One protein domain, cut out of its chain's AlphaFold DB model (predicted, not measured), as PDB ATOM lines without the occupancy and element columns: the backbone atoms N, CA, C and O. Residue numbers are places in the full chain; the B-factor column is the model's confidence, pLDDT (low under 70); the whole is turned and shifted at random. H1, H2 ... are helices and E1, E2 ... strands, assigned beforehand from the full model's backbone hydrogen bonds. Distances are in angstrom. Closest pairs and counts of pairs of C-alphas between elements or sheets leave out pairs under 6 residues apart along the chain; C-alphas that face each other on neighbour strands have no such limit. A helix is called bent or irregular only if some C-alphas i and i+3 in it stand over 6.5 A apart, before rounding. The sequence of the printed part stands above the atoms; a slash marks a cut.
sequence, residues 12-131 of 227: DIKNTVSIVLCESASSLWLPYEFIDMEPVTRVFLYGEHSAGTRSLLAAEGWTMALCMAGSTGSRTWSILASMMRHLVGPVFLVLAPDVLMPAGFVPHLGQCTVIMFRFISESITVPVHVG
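What this domain is: This is residues 12 to 131 of the 227 residues of an uncharacterized protein of viral metagenome (UniProt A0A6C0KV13). One twisted sheet of five parallel strands runs through this model between two helices, H1 on one face and H2 on the other, where it covers the edge strand E3. The short helix H3 sits next to H2, off the sheet. The 120 printed residues hold, in chain order, E1 E2 H1 E3 H2 E4 H3 E5, and the sheet runs E1 E5 E4 E2 E3. The class is mixed, helices and strands, with under half of the residues in named elements. The whole is compact and rounded, with a radius of gyration of the C-alphas of 13.3 A and spans of 36 by 34 by 28 A.

Where its parts are: Find C-alpha 17 at (93.603, 200.642, 162.694); there E1 begins, residues 17 to 22, 16.2 A long. Next come E2, residues 41 to 46, 16.2 A; H1, residues 51 to 59, 13.2 A; and E3, residues 64 to 67, 10.2 A. Look for H2 from C-alpha 73 at (74.279, 193.175, 165.129) to residue 84, 16.2 A. E4 is residues 91 to 95, 12.8 A, and H3 residues 103 to 108, 10.2 A. E5, residues 113 to 119, spans 20.0 A and ends at C-alpha 119, (90.245, 194.337, 177.627).

How they stand to each other: Start at edge strand E1, parallel to E5, with N 18 and O 114 2.8 A apart, within hydrogen-bond range. Within that range too are N 95 and O 115 of E4 and E5, 2.8 A, N 43 and O 92 of E2 and E4, 2.8 A, and N 44 and O 64 of E2 and E3, 2.8 A. The sheet is twisted, its C-alphas up to 4.5 A off the best plane. E2, H1, E3 and E4, H3, E5 are strand-helix-strand units, two parallel neighbour strands with a helix between; E3, H2, E4 is a split one, with E2 between its strands. The three crossovers are right-handed. H1 is on the sheet at a height of 8.9 A, over E2 and, only just, with 3 C-alphas, E4; its closest C-alphas to E2 are Thr 53 and Tyr 46, 6.1 A. H2 is on the opposite face, 8.7 A high over a local plane fitted to just 6 C-alphas, along E3; the closest C-alphas are Gly 73 and Cys 67, 7.2 A. H3, not on the sheet, touches H2 at a shallow tilt of 16 degrees, the same way, closest at C-alphas 81 and 108, 6.0 A. Every O i to N i+4 pair is within range in H2, 4 of 5 in H1 and 0 of 2 in H3, which has 2 of 3 O i to N i+3 pairs; H3 is irregular, only just, with C-alphas 104 and 107 6.9 A apart.

The domain as a whole: The C-alphas of His 86 and Ser 121 are the two farthest apart, 36.6 A. The printed part has no cut. The link from E1 to E2, residues 23 to 40, is long. Mean pLDDT of the printed part is 84.1; residues 36 to 39, 49 to 52, 59 and 71 to 73 are under 70.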
ATOM      1  N   ASP A  12     101.338 209.918 163.493       85.38
ATOM      2  CA  ASP A  12      99.920 210.097 163.185       85.38
ATOM      3  C   ASP A  12      99.288 208.723 162.917       85.38
ATOM      4  O   ASP A  12      99.809 207.935 162.123       85.38
ATOM      5  N   ILE A  13      98.179 208.420 163.593       89.25
ATOM      6  CA  ILE A  13      97.423 207.172 163.408       89.25
ATOM      7  C   ILE A  13      96.275 207.326 162.404       89.25
ATOM      8  O   ILE A  13      95.478 206.398 162.227       89.25
ATOM      9  N   LYS A  14      96.178 208.467 161.720       88.06
ATOM     10  CA  LYS A  14      95.198 208.715 160.664       88.06
ATOM     11  C   LYS A  14      95.194 207.619 159.603       88.06
ATOM     12  O   LYS A  14      96.229 207.190 159.102       88.06
ATOM     13  N   ASN A  15      93.990 207.204 159.217       89.12
ATOM     14  CA  ASN A  15      93.732 206.152 158.230       89.12
ATOM     15  C   ASN A  15      94.337 204.787 158.607       89.12
ATOM     16  O   ASN A  15      94.550 203.941 157.738       89.12
ATOM     17  N   THR A  16      94.625 204.566 159.892       91.81
ATOM     18  CA  THR A  16      95.109 203.282 160.404       91.81
ATOM     19  C   THR A  16      94.098 202.645 161.350       91.81
ATOM     20  O   THR A  16      93.164 203.287 161.838       91.81
ATOM     21  N   VAL A  17      94.301 201.356 161.624       94.31
ATOM     22  CA  VAL A  17      93.603 200.642 162.694       94.31
ATOM     23  C   VAL A  17      94.522 200.552 163.898       94.31
ATOM     24  O   VAL A  17      95.629 200.020 163.802       94.31
ATOM     25  N   SER A  18      94.043 201.041 165.032       95.50
ATOM     26  CA  SER A  18      94.768 201.034 166.293       95.50
ATOM     27  C   SER A  18      93.958 200.325 167.371       95.50
ATOM     28  O   SER A  18      92.736 200.471 167.451       95.50
ATOM     29  N   ILE A  19      94.637 199.545 168.208       95.56
ATOM     30  CA  ILE A  19      94.035 198.921 169.388       95.56
ATOM     31  C   ILE A  19      94.401 199.749 170.611       95.56
ATOM     32  O   ILE A  19      95.571 200.062 170.808       95.56
ATOM     33  N   VAL A  20      93.425 200.039 171.465       94.19
ATOM     34  CA  VAL A  20      93.675 200.593 172.798       94.19
ATOM     35  C   VAL A  20      93.297 199.539 173.827       94.19
ATOM     36  O   VAL A  20      92.134 199.148 173.946       94.19
ATOM     37  N   LEU A  21      94.301 199.033 174.541       93.31
ATOM     38  CA  LEU A  21      94.092 198.079 175.617       93.31
ATOM     39  C   LEU A  21      93.669 198.795 176.889       93.31
ATOM     40  O   LEU A  21      94.277 199.780 177.305       93.31
ATOM     41  N   CYS A  22      92.659 198.240 177.542       87.56
ATOM     42  CA  CYS A  22      92.094 198.785 178.761       87.56
ATOM     43  C   CYS A  22      92.062 197.717 179.850       87.56
ATOM     44  O   CYS A  22      91.818 196.538 179.591       87.56
ATOM     45  N   GLU A  23      92.278 198.140 181.089       85.94
ATOM     46  CA  GLU A  23      92.088 197.276 182.256       85.94
ATOM     47  C   GLU A  23      90.609 197.185 182.627       85.94
ATOM     48  O   GLU A  23      90.135 196.150 183.085       85.94
ATOM     49  N   SER A  24      89.867 198.278 182.430       81.75
ATOM     50  CA  SER A  24      88.468 198.367 182.819       81.75
ATOM     51  C   SER A  24      87.706 199.422 182.016       81.75
ATOM     52  O   SER A  24      88.267 200.198 181.247       81.75
ATOM     53  N   ALA A  25      86.392 199.459 182.217       76.38
ATOM     54  CA  ALA A  25      85.504 200.464 181.647       76.38
ATOM     55  C   ALA A  25      85.899 201.913 181.993       76.38
ATOM     56  O   ALA A  25      85.682 202.811 181.185       76.38
ATOM     57  N   SER A  26      86.461 202.154 183.180       74.25
ATOM     58  CA  SER A  26      86.862 203.495 183.622       74.25
ATOM     59  C   SER A  26      88.216 203.937 183.070       74.25
ATOM     60  O   SER A  26      88.562 205.103 183.215       74.25
ATOM     61  N   SER A  27      88.977 203.034 182.442       76.44
ATOM     62  CA  SER A  27      90.261 203.342 181.800       76.44
ATOM     63  C   SER A  27      90.132 203.564 180.289       76.44
ATOM     64  O   SER A  27      91.134 203.497 179.581       76.44
ATOM     65  N   LEU A  28      88.910 203.732 179.772       79.44
ATOM     66  CA  LEU A  28      88.687 204.032 178.361       79.44
ATOM     67  C   LEU A  28      89.112 205.466 178.070       79.44
ATOM     68  O   LEU A  28      88.720 206.398 178.767       79.44
ATOM     69  N   TRP A  29      89.921 205.616 177.031       84.00
ATOM     70  CA  TRP A  29      90.569 206.866 176.679       84.00
ATOM     71  C   TRP A  29      90.847 206.897 175.171       84.00
ATOM     72  O   TRP A  29      91.166 205.861 174.586       84.00
ATOM     73  N   LEU A  30      90.707 208.064 174.536       84.81
ATOM     74  CA  LEU A  30      90.890 208.226 173.094       84.81
ATOM     75  C   LEU A  30      92.185 209.001 172.772       84.81
ATOM     76  O   LEU A  30      92.353 210.108 173.284       84.81
ATOM     77  N   PRO A  31      93.067 208.455 171.906       85.81
ATOM     78  CA  PRO A  31      94.362 209.041 171.533       85.81
ATOM     79  C   PRO A  31      94.259 210.238 170.579       85.81
ATOM     80  O   PRO A  31      94.785 210.199 169.466       85.81
ATOM     81  N   TYR A  32      93.557 211.302 170.976       79.62
ATOM     82  CA  TYR A  32      93.333 212.470 170.114       79.62
ATOM     83  C   TYR A  32      94.614 213.175 169.682       79.62
ATOM     84  O   TYR A  32      94.690 213.654 168.558       79.62
ATOM     85  N   GLU A  33      95.641 213.184 170.525       76.19
ATOM     86  CA  GLU A  33      96.946 213.781 170.235       76.19
ATOM     87  C   GLU A  33      97.715 213.111 169.097       76.19
ATOM     88  O   GLU A  33      98.683 213.678 168.592       76.19
ATOM     89  N   PHE A  34      97.271 211.930 168.674       82.50
ATOM     90  CA  PHE A  34      97.856 211.196 167.558       82.50
ATOM     91  C   PHE A  34      96.941 211.176 166.333       82.50
ATOM     92  O   PHE A  34      97.242 210.480 165.371       82.50
ATOM     93  N   ILE A  35      95.836 211.924 166.359       80.75
ATOM     94  CA  ILE A  35      94.895 212.051 165.248       80.75
ATOM     95  C   ILE A  35      95.008 213.487 164.725       80.75
ATOM     96  O   ILE A  35      94.416 214.409 165.277       80.75
ATOM     97  N   ASP A  36      95.778 213.679 163.653       65.44
ATOM     98  CA  ASP A  36      96.219 214.998 163.149       65.44
ATOM     99  C   ASP A  36      95.092 215.893 162.565       65.44
ATOM    100  O   ASP A  36      95.345 216.949 161.993       65.44
ATOM    101  N   MET A  37      93.818 215.491 162.657       59.94
ATOM    102  CA  MET A  37      92.667 216.202 162.079       59.94
ATOM    103  C   MET A  37      91.433 216.068 162.972       59.94
ATOM    104  O   MET A  37      91.182 214.982 163.490       59.94
ATOM    105  N   GLU A  38      90.586 217.102 163.038       59.84
ATOM    106  CA  GLU A  38      89.210 216.943 163.526       59.84
ATOM    107  C   GLU A  38      88.464 215.951 162.613       59.84
ATOM    108  O   GLU A  38      88.268 216.225 161.421       59.84
ATOM    109  N   PRO A  39      88.053 214.773 163.109       59.78
ATOM    110  CA  PRO A  39      87.265 213.865 162.300       59.78
ATOM    111  C   PRO A  39      85.869 214.446 162.069       59.78
ATOM    112  O   PRO A  39      85.124 214.693 163.015       59.78
ATOM    113  N   VAL A  40      85.500 214.614 160.796       70.62
ATOM    114  CA  VAL A  40      84.209 215.200 160.390       70.62
ATOM    115  C   VAL A  40      83.044 214.302 160.805       70.62
ATOM    116  O   VAL A  40      81.986 214.789 161.195       70.62
ATOM    117  N   THR A  41      83.232 212.981 160.738       87.50
ATOM    118  CA  THR A  41      82.219 212.004 161.148       87.50
ATOM    119  C   THR A  41      82.789 211.059 162.197       87.50
ATOM    120  O   THR A  41      83.683 210.262 161.907       87.50
ATOM    121  N   ARG A  42      82.248 211.137 163.415       88.94
ATOM    122  CA  ARG A  42      82.627 210.301 164.561       88.94
ATOM    123  C   ARG A  42      81.551 209.247 164.772       88.94
ATOM    124  O   ARG A  42      80.414 209.578 165.115       88.94
ATOM    125  N   VAL A  43      81.901 207.988 164.551       92.12
ATOM    126  CA  VAL A  43      80.989 206.851 164.675       92.12
ATOM    127  C   VAL A  43      81.437 205.982 165.838       92.12
ATOM    128  O   VAL A  43      82.541 205.442 165.821       92.12
ATOM    129  N   PHE A  44      80.564 205.810 166.822       92.56
ATOM    130  CA  PHE A  44      80.781 204.898 167.936       92.56
ATOM    131  C   PHE A  44      79.935 203.643 167.785       92.56
ATOM    132  O   PHE A  44      78.721 203.706 167.597       92.56
ATOM    133  N   LEU A  45      80.580 202.489 167.871       92.88
ATOM    134  CA  LEU A  45      79.948 201.182 167.813       92.88
ATOM    135  C   LEU A  45      80.039 200.536 169.188       92.88
ATOM    136  O   LEU A  45      81.140 200.372 169.718       92.88
ATOM    137  N   TYR A  46      78.901 200.136 169.744       90.50
ATOM    138  CA  TYR A  46      78.843 199.628 171.112       90.50
ATOM    139  C   TYR A  46      77.948 198.403 171.291       90.50
ATOM    140  O   TYR A  46      77.035 198.185 170.501       90.50
ATOM    141  N   GLY A  47      78.179 197.611 172.341       86.38
ATOM    142  CA  GLY A  47      77.223 196.607 172.818       86.38
ATOM    143  C   GLY A  47      76.422 197.075 174.043       86.38
ATOM    144  O   GLY A  47      76.781 198.041 174.719       86.38
ATOM    145  N   GLU A  48      75.302 196.405 174.329       74.69
ATOM    146  CA  GLU A  48      74.302 196.833 175.330       74.69
ATOM    147  C   GLU A  48      74.772 196.746 176.788       74.69
ATOM    148  O   GLU A  48      74.178 197.374 177.668       74.69
ATOM    149  N   HIS A  49      75.807 195.954 177.078       67.75
ATOM    150  CA  HIS A  49      76.079 195.505 178.448       67.75
ATOM    151  C   HIS A  49      77.446 195.911 179.005       67.75
ATOM    152  O   HIS A  49      77.696 195.704 180.193       67.75
ATOM    153  N   SER A  50      78.314 196.546 178.216       68.19
ATOM    154  CA  SER A  50      79.588 197.041 178.741       68.19
ATOM    155  C   SER A  50      79.396 198.346 179.517       68.19
ATOM    156  O   SER A  50      78.917 199.349 178.992       68.19
ATOM    157  N   ALA A  51      79.812 198.373 180.787       66.94
ATOM    158  CA  ALA A  51      79.804 199.600 181.589       66.94
ATOM    159  C   ALA A  51      80.627 200.729 180.936       66.94
ATOM    160  O   ALA A  51      80.286 201.900 181.089       66.94
ATOM    161  N   GLY A  52      81.663 200.373 180.167       66.31
ATOM    162  CA  GLY A  52      82.539 201.321 179.477       66.31
ATOM    163  C   GLY A  52      81.875 202.023 178.297       66.31
ATOM    164  O   GLY A  52      82.171 203.183 178.017       66.31
ATOM    165  N   THR A  53      80.899 201.363 177.673       75.19
ATOM    166  CA  THR A  53      80.084 201.938 176.601       75.19
ATOM    167  C   THR A  53      79.368 203.205 177.048       75.19
ATOM    168  O   THR A  53      79.350 204.189 176.316       75.19
ATOM    169  N   ARG A  54      78.777 203.199 178.250       74.12
ATOM    170  CA  ARG A  54      77.968 204.329 178.731       74.12
ATOM    171  C   ARG A  54      78.810 205.579 178.961       74.12
ATOM    172  O   ARG A  54      78.371 206.668 178.607       74.12
ATOM    173  N   SER A  55      80.009 205.414 179.514       71.69
ATOM    174  CA  SER A  55      80.930 206.527 179.746       71.69
ATOM    175  C   SER A  55      81.393 207.152 178.429       71.69
ATOM    176  O   SER A  55      81.303 208.365 178.282       71.69
ATOM    177  N   LEU A  56      81.801 206.339 177.445       76.19
ATOM    178  CA  LEU A  56      82.204 206.838 176.120       76.19
ATOM    179  C   LEU A  56      81.048 207.482 175.351       76.19
ATOM    180  O   LEU A  56      81.243 208.488 174.677       76.19
ATOM    181  N   LEU A  57      79.841 206.921 175.451       79.81
ATOM    182  CA  LEU A  57      78.659 207.481 174.801       79.81
ATOM    183  C   LEU A  57      78.320 208.878 175.343       79.81
ATOM    184  O   LEU A  57      77.896 209.734 174.575       79.81
ATOM    185  N   ALA A  58      78.503 209.099 176.647       72.62
ATOM    186  CA  ALA A  58      78.188 210.364 177.309       72.62
ATOM    187  C   ALA A  58      79.308 211.412 177.212       72.62
ATOM    188  O   ALA A  58      79.021 212.605 177.242       72.62
ATOM    189  N   ALA A  59      80.569 210.981 177.132       68.88
ATOM    190  CA  ALA A  59      81.726 211.873 177.172       68.88
ATOM    191  C   ALA A  59      82.022 212.580 175.838       68.88
ATOM    192  O   ALA A  59      82.773 213.550 175.822       68.88
ATOM    193  N   GLU A  60      81.459 212.107 174.724       75.38
ATOM    194  CA  GLU A  60      81.929 212.468 173.386       75.38
ATOM    195  C   GLU A  60      80.808 212.933 172.452       75.38
ATOM    196  O   GLU A  60      79.716 212.366 172.412       75.38
ATOM    197  N   GLY A  61      81.104 213.950 171.637       77.50
ATOM    198  CA  GLY A  61      80.214 214.440 170.581       77.50
ATOM    199  C   GLY A  61      80.194 213.508 169.369       77.50
ATOM    200  O   GLY A  61      80.803 213.815 168.345       77.50
ATOM    201  N   TRP A  62      79.548 212.348 169.488       86.94
ATOM    202  CA  TRP A  62      79.403 211.391 168.389       86.94
ATOM    203  C   TRP A  62      78.433 211.904 167.324       86.94
ATOM    204  O   TRP A  62      77.306 212.289 167.630       86.94
ATOM    205  N   THR A  63      78.826 211.822 166.055       89.50
ATOM    206  CA  THR A  63      77.904 212.028 164.928       89.50
ATOM    207  C   THR A  63      76.887 210.891 164.867       89.50
ATOM    208  O   THR A  63      75.715 211.102 164.564       89.50
ATOM    209  N   MET A  64      77.344 209.669 165.151       90.31
ATOM    210  CA  MET A  64      76.519 208.471 165.178       90.31
ATOM    211  C   MET A  64      76.970 207.535 166.294       90.31
ATOM    212  O   MET A  64      78.163 207.294 166.458       90.31
ATOM    213  N   ALA A  65      76.011 206.935 166.995       90.75
ATOM    214  CA  ALA A  65      76.262 205.845 167.927       90.75
ATOM    215  C   ALA A  65      75.336 204.668 167.598       90.75
ATOM    216  O   ALA A  65      74.114 204.820 167.603       90.75
ATOM    217  N   LEU A  66      75.907 203.503 167.293       91.31
ATOM    218  CA  LEU A  66      75.171 202.323 166.835       91.31
ATOM    219  C   LEU A  66      75.365 201.148 167.793       91.31
ATOM    220  O   LEU A  66      76.494 200.755 168.097       91.31
ATOM    221  N   CYS A  67      74.249 200.555 168.218       89.31
ATOM    222  CA  CYS A  67      74.258 199.316 168.982       89.31
ATOM    223  C   CYS A  67      74.502 198.115 168.051       89.31
ATOM    224  O   CYS A  67      73.752 197.880 167.098       89.31
ATOM    225  N   MET A  68      75.542 197.343 168.351       88.94
ATOM    226  CA  MET A  68      75.994 196.172 167.597       88.94
ATOM    227  C   MET A  68      75.647 194.846 168.291       88.94
ATOM    228  O   MET A  68      76.066 193.788 167.821       88.94
ATOM    229  N   ALA A  69      74.911 194.884 169.404       81.88
ATOM    230  CA  ALA A  69      74.528 193.697 170.162       81.88
ATOM    231  C   ALA A  69      73.371 192.909 169.515       81.88
ATOM    232  O   ALA A  69      72.641 193.397 168.646       81.88
ATOM    233  N   GLY A  70      73.198 191.668 169.982       70.56
ATOM    234  CA  GLY A  70      72.046 190.822 169.674       70.56
ATOM    235  C   GLY A  70      71.982 190.294 168.235       70.56
ATOM    236  O   GLY A  70      72.930 190.379 167.454       70.56
ATOM    237  N   SER A  71      70.822 189.739 167.869       56.47
ATOM    238  CA  SER A  71      70.533 189.206 166.524       56.47
ATOM    239  C   SER A  71      70.497 190.285 165.434       56.47
ATOM    240  O   SER A  71      70.575 189.978 164.243       56.47
ATOM    241  N   THR A  72      70.411 191.553 165.833       59.91
ATOM    242  CA  THR A  72      70.455 192.729 164.964       59.91
ATOM    243  C   THR A  72      71.870 193.149 164.592       59.91
ATOM    244  O   THR A  72      72.029 193.790 163.559       59.91
ATOM    245  N   GLY A  73      72.896 192.745 165.351       67.75
ATOM    246  CA  GLY A  73      74.279 193.175 165.129       67.75
ATOM    247  C   GLY A  73      74.782 192.923 163.705       67.75
ATOM    248  O   GLY A  73      75.378 193.808 163.093       67.75
ATOM    249  N   SER A  74      74.466 191.762 163.118       73.00
ATOM    250  CA  SER A  74      74.837 191.439 161.729       73.00
ATOM    251  C   SER A  74      74.176 192.370 160.705       73.00
ATOM    252  O   SER A  74      74.833 192.809 159.762       73.00
ATOM    253  N   ARG A  75      72.903 192.736 160.916       83.38
ATOM    254  CA  ARG A  75      72.189 193.704 160.071       83.38
ATOM    255  C   ARG A  75      72.752 195.111 160.248       83.38
ATOM    256  O   ARG A  75      72.922 195.811 159.253       83.38
ATOM    257  N   THR A  76      73.086 195.507 161.477       89.25
ATOM    258  CA  THR A  76      73.682 196.818 161.763       89.25
ATOM    259  C   THR A  76      75.027 196.985 161.055       89.25
ATOM    260  O   THR A  76      75.267 198.035 160.467       89.25
ATOM    261  N   TRP A  77      75.867 195.941 161.002       91.06
ATOM    262  CA  TRP A  77      77.112 195.964 160.223       91.06
ATOM    263  C   TRP A  77      76.872 196.184 158.726       91.06
ATOM    264  O   TRP A  77      77.579 196.977 158.107       91.06
ATOM    265  N   SER A  78      75.866 195.529 158.137       90.06
ATOM    266  CA  SER A  78      75.510 195.735 156.724       90.06
ATOM    267  C   SER A  78      74.964 197.140 156.454       90.06
ATOM    268  O   SER A  78      75.307 197.746 155.438       90.06
ATOM    269  N   ILE A  79      74.145 197.681 157.362       90.50
ATOM    270  CA  ILE A  79      73.637 199.058 157.275       90.50
ATOM    271  C   ILE A  79      74.803 200.039 157.337       90.50
ATOM    272  O   ILE A  79      74.930 200.884 156.450       90.50
ATOM    273  N   LEU A  80      75.687 199.882 158.325       92.69
ATOM    274  CA  LEU A  80      76.874 200.711 158.460       92.69
ATOM    275  C   LEU A  80      77.727 200.634 157.192       92.69
ATOM    276  O   LEU A  80      78.054 201.675 156.641       92.69
ATOM    277  N   ALA A  81      78.001 199.440 156.660       91.62
ATOM    278  CA  ALA A  81      78.776 199.273 155.426       91.62
ATOM    279  C   ALA A  81      78.154 200.028 154.243       91.62
ATOM    280  O   ALA A  81      78.864 200.621 153.430       91.62
ATOM    281  N   SER A  82      76.821 200.049 154.160       90.88
ATOM    282  CA  SER A  82      76.119 200.839 153.155       90.88
ATOM    283  C   SER A  82      76.290 202.340 153.385       90.88
ATOM    284  O   SER A  82      76.584 203.054 152.430       90.88
ATOM    285  N   MET A  83      76.154 202.807 154.631       90.62
ATOM    286  CA  MET A  83      76.314 204.216 155.007       90.62
ATOM    287  C   MET A  83      77.738 204.722 154.781       90.62
ATOM    288  O   MET A  83      77.896 205.819 154.255       90.62
ATOM    289  N   MET A  84      78.757 203.915 155.099       89.06
ATOM    290  CA  MET A  84      80.177 204.256 154.939       89.06
ATOM    291  C   MET A  84      80.509 204.742 153.521       89.06
ATOM    292  O   MET A  84      81.362 205.603 153.358       89.06
ATOM    293  N   ARG A  85      79.803 204.244 152.494       84.50
ATOM    294  CA  ARG A  85      79.983 204.659 151.088       84.50
ATOM    295  C   ARG A  85      79.497 206.079 150.785       84.50
ATOM    296  O   ARG A  85      79.836 206.620 149.738       84.50
ATOM    297  N   HIS A  86      78.668 206.643 151.655       85.69
ATOM    298  CA  HIS A  86      78.039 207.952 151.491       85.69
ATOM    299  C   HIS A  86      78.524 208.979 152.519       85.69
ATOM    300  O   HIS A  86      78.175 210.152 152.403       85.69
ATOM    301  N   LEU A  87      79.307 208.558 153.517       84.06
ATOM    302  CA  LEU A  87      79.930 209.482 154.457       84.06
ATOM    303  C   LEU A  87      80.978 210.323 153.722       84.06
ATOM    304  O   LEU A  87      81.805 209.803 152.975       84.06
ATOM    305  N   VAL A  88      80.916 211.638 153.923       72.38
ATOM    306  CA  VAL A  88      81.823 212.599 153.294       72.38
ATOM    307  C   VAL A  88      82.940 212.941 154.275       72.38
ATOM    308  O   VAL A  88      82.679 213.375 155.394       72.38
ATOM    309  N   GLY A  89      84.187 212.784 153.831       75.50
ATOM    310  CA  GLY A  89      85.380 213.138 154.601       75.50
ATOM    311  C   GLY A  89      85.956 211.995 155.451       75.50
ATOM    312  O   GLY A  89      85.479 210.862 155.382       75.50
ATOM    313  N   PRO A  90      87.019 212.275 156.228       82.44
ATOM    314  CA  PRO A  90      87.651 211.288 157.097       82.44
ATOM    315  C   PRO A  90      86.674 210.795 158.166       82.44
ATOM    316  O   PRO A  90      86.082 211.595 158.897       82.44
ATOM    317  N   VAL A  91      86.523 209.474 158.270       89.44
ATOM    318  CA  VAL A  91      85.667 208.845 159.280       89.44
ATOM    319  C   VAL A  91      86.527 208.349 160.432       89.44
ATOM    320  O   VAL A  91      87.514 207.638 160.232       89.44
ATOM    321  N   PHE A  92      86.120 208.709 161.644       91.19
ATOM    322  CA  PHE A  92      86.681 208.179 162.876       91.19
ATOM    323  C   PHE A  92      85.723 207.157 163.467       91.19
ATOM    324  O   PHE A  92      84.618 207.497 163.891       91.19
ATOM    325  N   LEU A  93      86.144 205.897 163.451       93.56
ATOM    326  CA  LEU A  93      85.338 204.765 163.872       93.56
ATOM    327  C   LEU A  93      85.886 204.202 165.181       93.56
ATOM    328  O   LEU A  93      87.017 203.726 165.233       93.56
ATOM    329  N   VAL A  94      85.074 204.213 166.231       93.00
ATOM    330  CA  VAL A  94      85.462 203.728 167.556       93.00
ATOM    331  C   VAL A  94      84.607 202.529 167.931       93.00
ATOM    332  O   VAL A  94      83.382 202.600 167.917       93.00
ATOM    333  N   LEU A  95      85.254 201.414 168.259       93.19
ATOM    334  CA  LEU A  95      84.608 200.178 168.687       93.19
ATOM    335  C   LEU A  95      84.820 200.001 170.185       93.19
ATOM    336  O   LEU A  95      85.960 199.943 170.649       93.19
ATOM    337  N   ALA A  96      83.723 199.863 170.924       90.81
ATOM    338  CA  ALA A  96      83.757 199.471 172.326       90.81
ATOM    339  C   ALA A  96      84.394 198.069 172.510       90.81
ATOM    340  O   ALA A  96      84.442 197.282 171.554       90.81
ATOM    341  N   PRO A  97      84.865 197.731 173.729       87.38
ATOM    342  CA  PRO A  97      85.517 196.449 174.015       87.38
ATOM    343  C   PRO A  97      84.737 195.211 173.566       87.38
ATOM    344  O   PRO A  97      85.315 194.280 173.015       87.38
ATOM    345  N   ASP A  98      83.420 195.240 173.740       84.38
ATOM    346  CA  ASP A  98      82.491 194.150 173.455       84.38
ATOM    347  C   ASP A  98      82.078 194.053 171.977       84.38
ATOM    348  O   ASP A  98      81.358 193.134 171.584       84.38
ATOM    349  N   VAL A  99      82.546 194.973 171.127       89.00
ATOM    350  CA  VAL A  99      82.230 194.982 169.697       89.00
ATOM    351  C   VAL A  99      83.338 194.317 168.891       89.00
ATOM    352  O   VAL A  99      84.468 194.807 168.773       89.00
ATOM    353  N   LEU A 100      82.981 193.200 168.257       87.94
ATOM    354  CA  LEU A 100      83.841 192.474 167.328       87.94
ATOM    355  C   LEU A 100      83.515 192.868 165.887       87.94
ATOM    356  O   LEU A 100      82.394 192.678 165.415       87.94
ATOM    357  N   MET A 101      84.514 193.404 165.183       90.31
ATOM    358  CA  MET A 101      84.397 193.693 163.758       90.31
ATOM    359  C   MET A 101      84.363 192.379 162.969       90.31
ATOM    360  O   MET A 101      85.266 191.559 163.137       90.31
ATOM    361  N   PRO A 102      83.369 192.153 162.096       90.94
ATOM    362  CA  PRO A 102      83.365 190.989 161.227       90.94
ATOM    363  C   PRO A 102      84.364 191.180 160.080       90.94
ATOM    364  O   PRO A 102      84.494 192.274 159.531       90.94
ATOM    365  N   ALA A 103      85.025 190.100 159.656       90.06
ATOM    366  CA  ALA A 103      86.007 190.146 158.566       90.06
ATOM    367  C   ALA A 103      85.431 190.695 157.249       90.06
ATOM    368  O   ALA A 103      86.108 191.423 156.530       90.06
ATOM    369  N   GLY A 104      84.152 190.422 156.972       90.62
ATOM    370  CA  GLY A 104      83.459 190.962 155.800       90.62
ATOM    371  C   GLY A 104      83.271 192.483 155.815       90.62
ATOM    372  O   GLY A 104      82.976 193.052 154.771       90.62
ATOM    373  N   PHE A 105      83.451 193.154 156.959       91.75
ATOM    374  CA  PHE A 105      83.366 194.614 157.045       91.75
ATOM    375  C   PHE A 105      84.679 195.319 156.670       91.75
ATOM    376  O   PHE A 105      84.655 196.466 156.237       91.75
ATOM    377  N   VAL A 106      85.818 194.630 156.783       92.38
ATOM    378  CA  VAL A 106      87.162 195.196 156.559       92.38
ATOM    379  C   VAL A 106      87.313 195.910 155.204       92.38
ATOM    380  O   VAL A 106      87.867 197.011 155.195       92.38
ATOM    381  N   PRO A 107      86.779 195.396 154.074       91.75
ATOM    382  CA  PRO A 107      86.863 196.090 152.785       91.75
ATOM    383  C   PRO A 107      86.189 197.472 152.754       91.75
ATOM    384  O   PRO A 107      86.477 198.271 151.868       91.75
ATOM    385  N   HIS A 108      85.297 197.769 153.705       91.31
ATOM    386  CA  HIS A 108      84.568 199.036 153.785       91.31
ATOM    387  C   HIS A 108      85.284 200.107 154.613       91.31
ATOM    388  O   HIS A 108      84.801 201.235 154.678       91.31
ATOM    389  N   LEU A 109      86.421 199.781 155.238       89.50
ATOM    390  CA  LEU A 109      87.152 200.732 156.073       89.50
ATOM    391  C   LEU A 109      87.805 201.857 155.263       89.50
ATOM    392  O   LEU A 109      87.927 202.951 155.788       89.50
ATOM    393  N   GLY A 110      88.181 201.654 153.997       83.94
ATOM    394  CA  GLY A 110      88.705 202.730 153.140       83.94
ATOM    395  C   GLY A 110      89.769 203.601 153.832       83.94
ATOM    396  O   GLY A 110      90.817 203.100 154.221       83.94
ATOM    397  N   GLN A 111      89.478 204.897 153.999       84.31
ATOM    398  CA  GLN A 111      90.316 205.879 154.712       84.31
ATOM    399  C   GLN A 111      89.811 206.161 156.143       84.31
ATOM    400  O   GLN A 111      89.812 207.299 156.608       84.31
ATOM    401  N   CYS A 112      89.304 205.147 156.841       90.62
ATOM    402  CA  CYS A 112      88.891 205.297 158.232       90.62
ATOM    403  C   CYS A 112      90.092 205.292 159.165       90.62
ATOM    404  O   CYS A 112      90.984 204.454 159.048       90.62
ATOM    405  N   THR A 113      90.035 206.157 160.171       92.75
ATOM    406  CA  THR A 113      90.838 205.996 161.382       92.75
ATOM    407  C   THR A 113      90.020 205.168 162.361       92.75
ATOM    408  O   THR A 113      88.915 205.571 162.727       92.75
ATOM    409  N   VAL A 114      90.516 203.994 162.747       94.56
ATOM    410  CA  VAL A 114      89.763 203.043 163.573       94.56
ATOM    411  C   VAL A 114      90.442 202.864 164.923       94.56
ATOM    412  O   VAL A 114      91.604 202.470 164.978       94.56
ATOM    413  N   ILE A 115      89.694 203.074 166.006       94.31
ATOM    414  CA  ILE A 115      90.099 202.711 167.368       94.31
ATOM    415  C   ILE A 115      89.283 201.511 167.820       94.31
ATOM    416  O   ILE A 115      88.055 201.553 167.865       94.31
ATOM    417  N   MET A 116      89.971 200.437 168.183       94.25
ATOM    418  CA  MET A 116      89.361 199.245 168.756       94.25
ATOM    419  C   MET A 116      89.771 199.130 170.214       94.25
ATOM    420  O   MET A 116      90.925 198.823 170.516       94.25
ATOM    421  N   PHE A 117      88.834 199.340 171.131       92.69
ATOM    422  CA  PHE A 117      89.096 199.059 172.535       92.69
ATOM    423  C   PHE A 117      89.095 197.555 172.785       92.69
ATOM    424  O   PHE A 117      88.270 196.844 172.218       92.69
ATOM    425  N   ARG A 118      89.996 197.051 173.628       91.50
ATOM    426  CA  ARG A 118      90.002 195.645 174.068       91.50
ATOM    427  C   ARG A 118      90.403 195.546 175.530       91.50
ATOM    428  O   ARG A 118      91.274 196.288 175.978       91.50
ATOM    429  N   PHE A 119      89.795 194.622 176.270       88.69
ATOM    430  CA  PHE A 119      90.245 194.337 177.627       88.69
ATOM    431  C   PHE A 119      91.488 193.450 177.609       88.69
ATOM    432  O   PHE A 119      91.573 192.499 176.836       88.69
ATOM    433  N   ILE A 120      92.445 193.735 178.492       87.31
ATOM    434  CA  ILE A 120      93.689 192.949 178.608       87.31
ATOM    435  C   ILE A 120      93.411 191.485 178.975       87.31
ATOM    436  O   ILE A 120      94.187 190.597 178.631       87.31
ATOM    437  N   SER A 121      92.315 191.225 179.691       81.88
ATOM    438  CA  SER A 121      91.912 189.883 180.117       81.88
ATOM    439  C   SER A 121      91.384 189.003 178.983       81.88
ATOM    440  O   SER A 121      91.159 187.815 179.200       81.88
ATOM    441  N   GLU A 122      91.141 189.564 177.799       81.25
ATOM    442  CA  GLU A 122      90.490 188.867 176.695       81.25
ATOM    443  C   GLU A 122      91.488 188.452 175.613       81.25
ATOM    444  O   GLU A 122      92.506 189.102 175.373       81.25
ATOM    445  N   SER A 123      91.179 187.353 174.920       77.75
ATOM    446  CA  SER A 123      91.933 186.966 173.729       77.75
ATOM    447  C   SER A 123      91.623 187.937 172.593       77.75
ATOM    448  O   SER A 123      90.472 188.095 172.184       77.75
ATOM    449  N   ILE A 124      92.660 188.584 172.070       82.94
ATOM    450  CA  ILE A 124      92.519 189.608 171.039       82.94
ATOM    451  C   ILE A 124      92.691 188.958 169.676       82.94
ATOM    452  O   ILE A 124      93.788 188.588 169.275       82.94
ATOM    453  N   THR A 125      91.587 188.839 168.944       79.31
ATOM    454  CA  THR A 125      91.597 188.470 167.526       79.31
ATOM    455  C   THR A 125      91.017 189.616 166.716       79.31
ATOM    456  O   THR A 125      89.929 190.111 167.017       79.31
ATOM    457  N   VAL A 126      91.753 190.057 165.697       85.25
ATOM    458  CA  VAL A 126      91.376 191.199 164.861       85.25
ATOM    459  C   VAL A 126      91.467 190.787 163.392       85.25
ATOM    460  O   VAL A 126      92.495 190.253 162.982       85.25
ATOM    461  N   PRO A 127      90.410 190.992 162.584       85.56
ATOM    462  CA  PRO A 127      90.374 190.534 161.193       85.56
ATOM    463  C   PRO A 127      91.089 191.478 160.211       85.56
ATOM    464  O   PRO A 127      90.964 191.315 159.001       85.56
ATOM    465  N   VAL A 128      91.777 192.502 160.715       90.12
ATOM    466  CA  VAL A 128      92.385 193.583 159.936       90.12
ATOM    467  C   VAL A 128      93.808 193.836 160.420       90.12
ATOM    468  O   VAL A 128      94.132 193.573 161.578       90.12
ATOM    469  N   HIS A 129      94.658 194.340 159.527       90.50
ATOM    470  CA  HIS A 129      96.013 194.746 159.872       90.50
ATOM    471  C   HIS A 129      95.988 195.905 160.875       90.50
ATOM    472  O   HIS A 129      95.423 196.965 160.605       90.50
ATOM    473  N   VAL A 130      96.632 195.700 162.020       93.81
ATOM    474  CA  VAL A 130      96.740 196.688 163.094       93.81
ATOM    475  C   VAL A 130      98.043 197.455 162.918       93.81
ATOM    476  O   VAL A 130      99.110 196.851 162.842       93.81
ATOM    477  N   GLY A 131      97.963 198.781 162.836       93.50
ATOM    478  CA  GLY A 131      99.132 199.654 162.740       93.50
ATOM    479  C   GLY A 131      99.759 199.930 164.101       93.50
ATOM    480  O   GLY A 131     100.983 199.903 164.231       93.50
TER     481      GLY A 131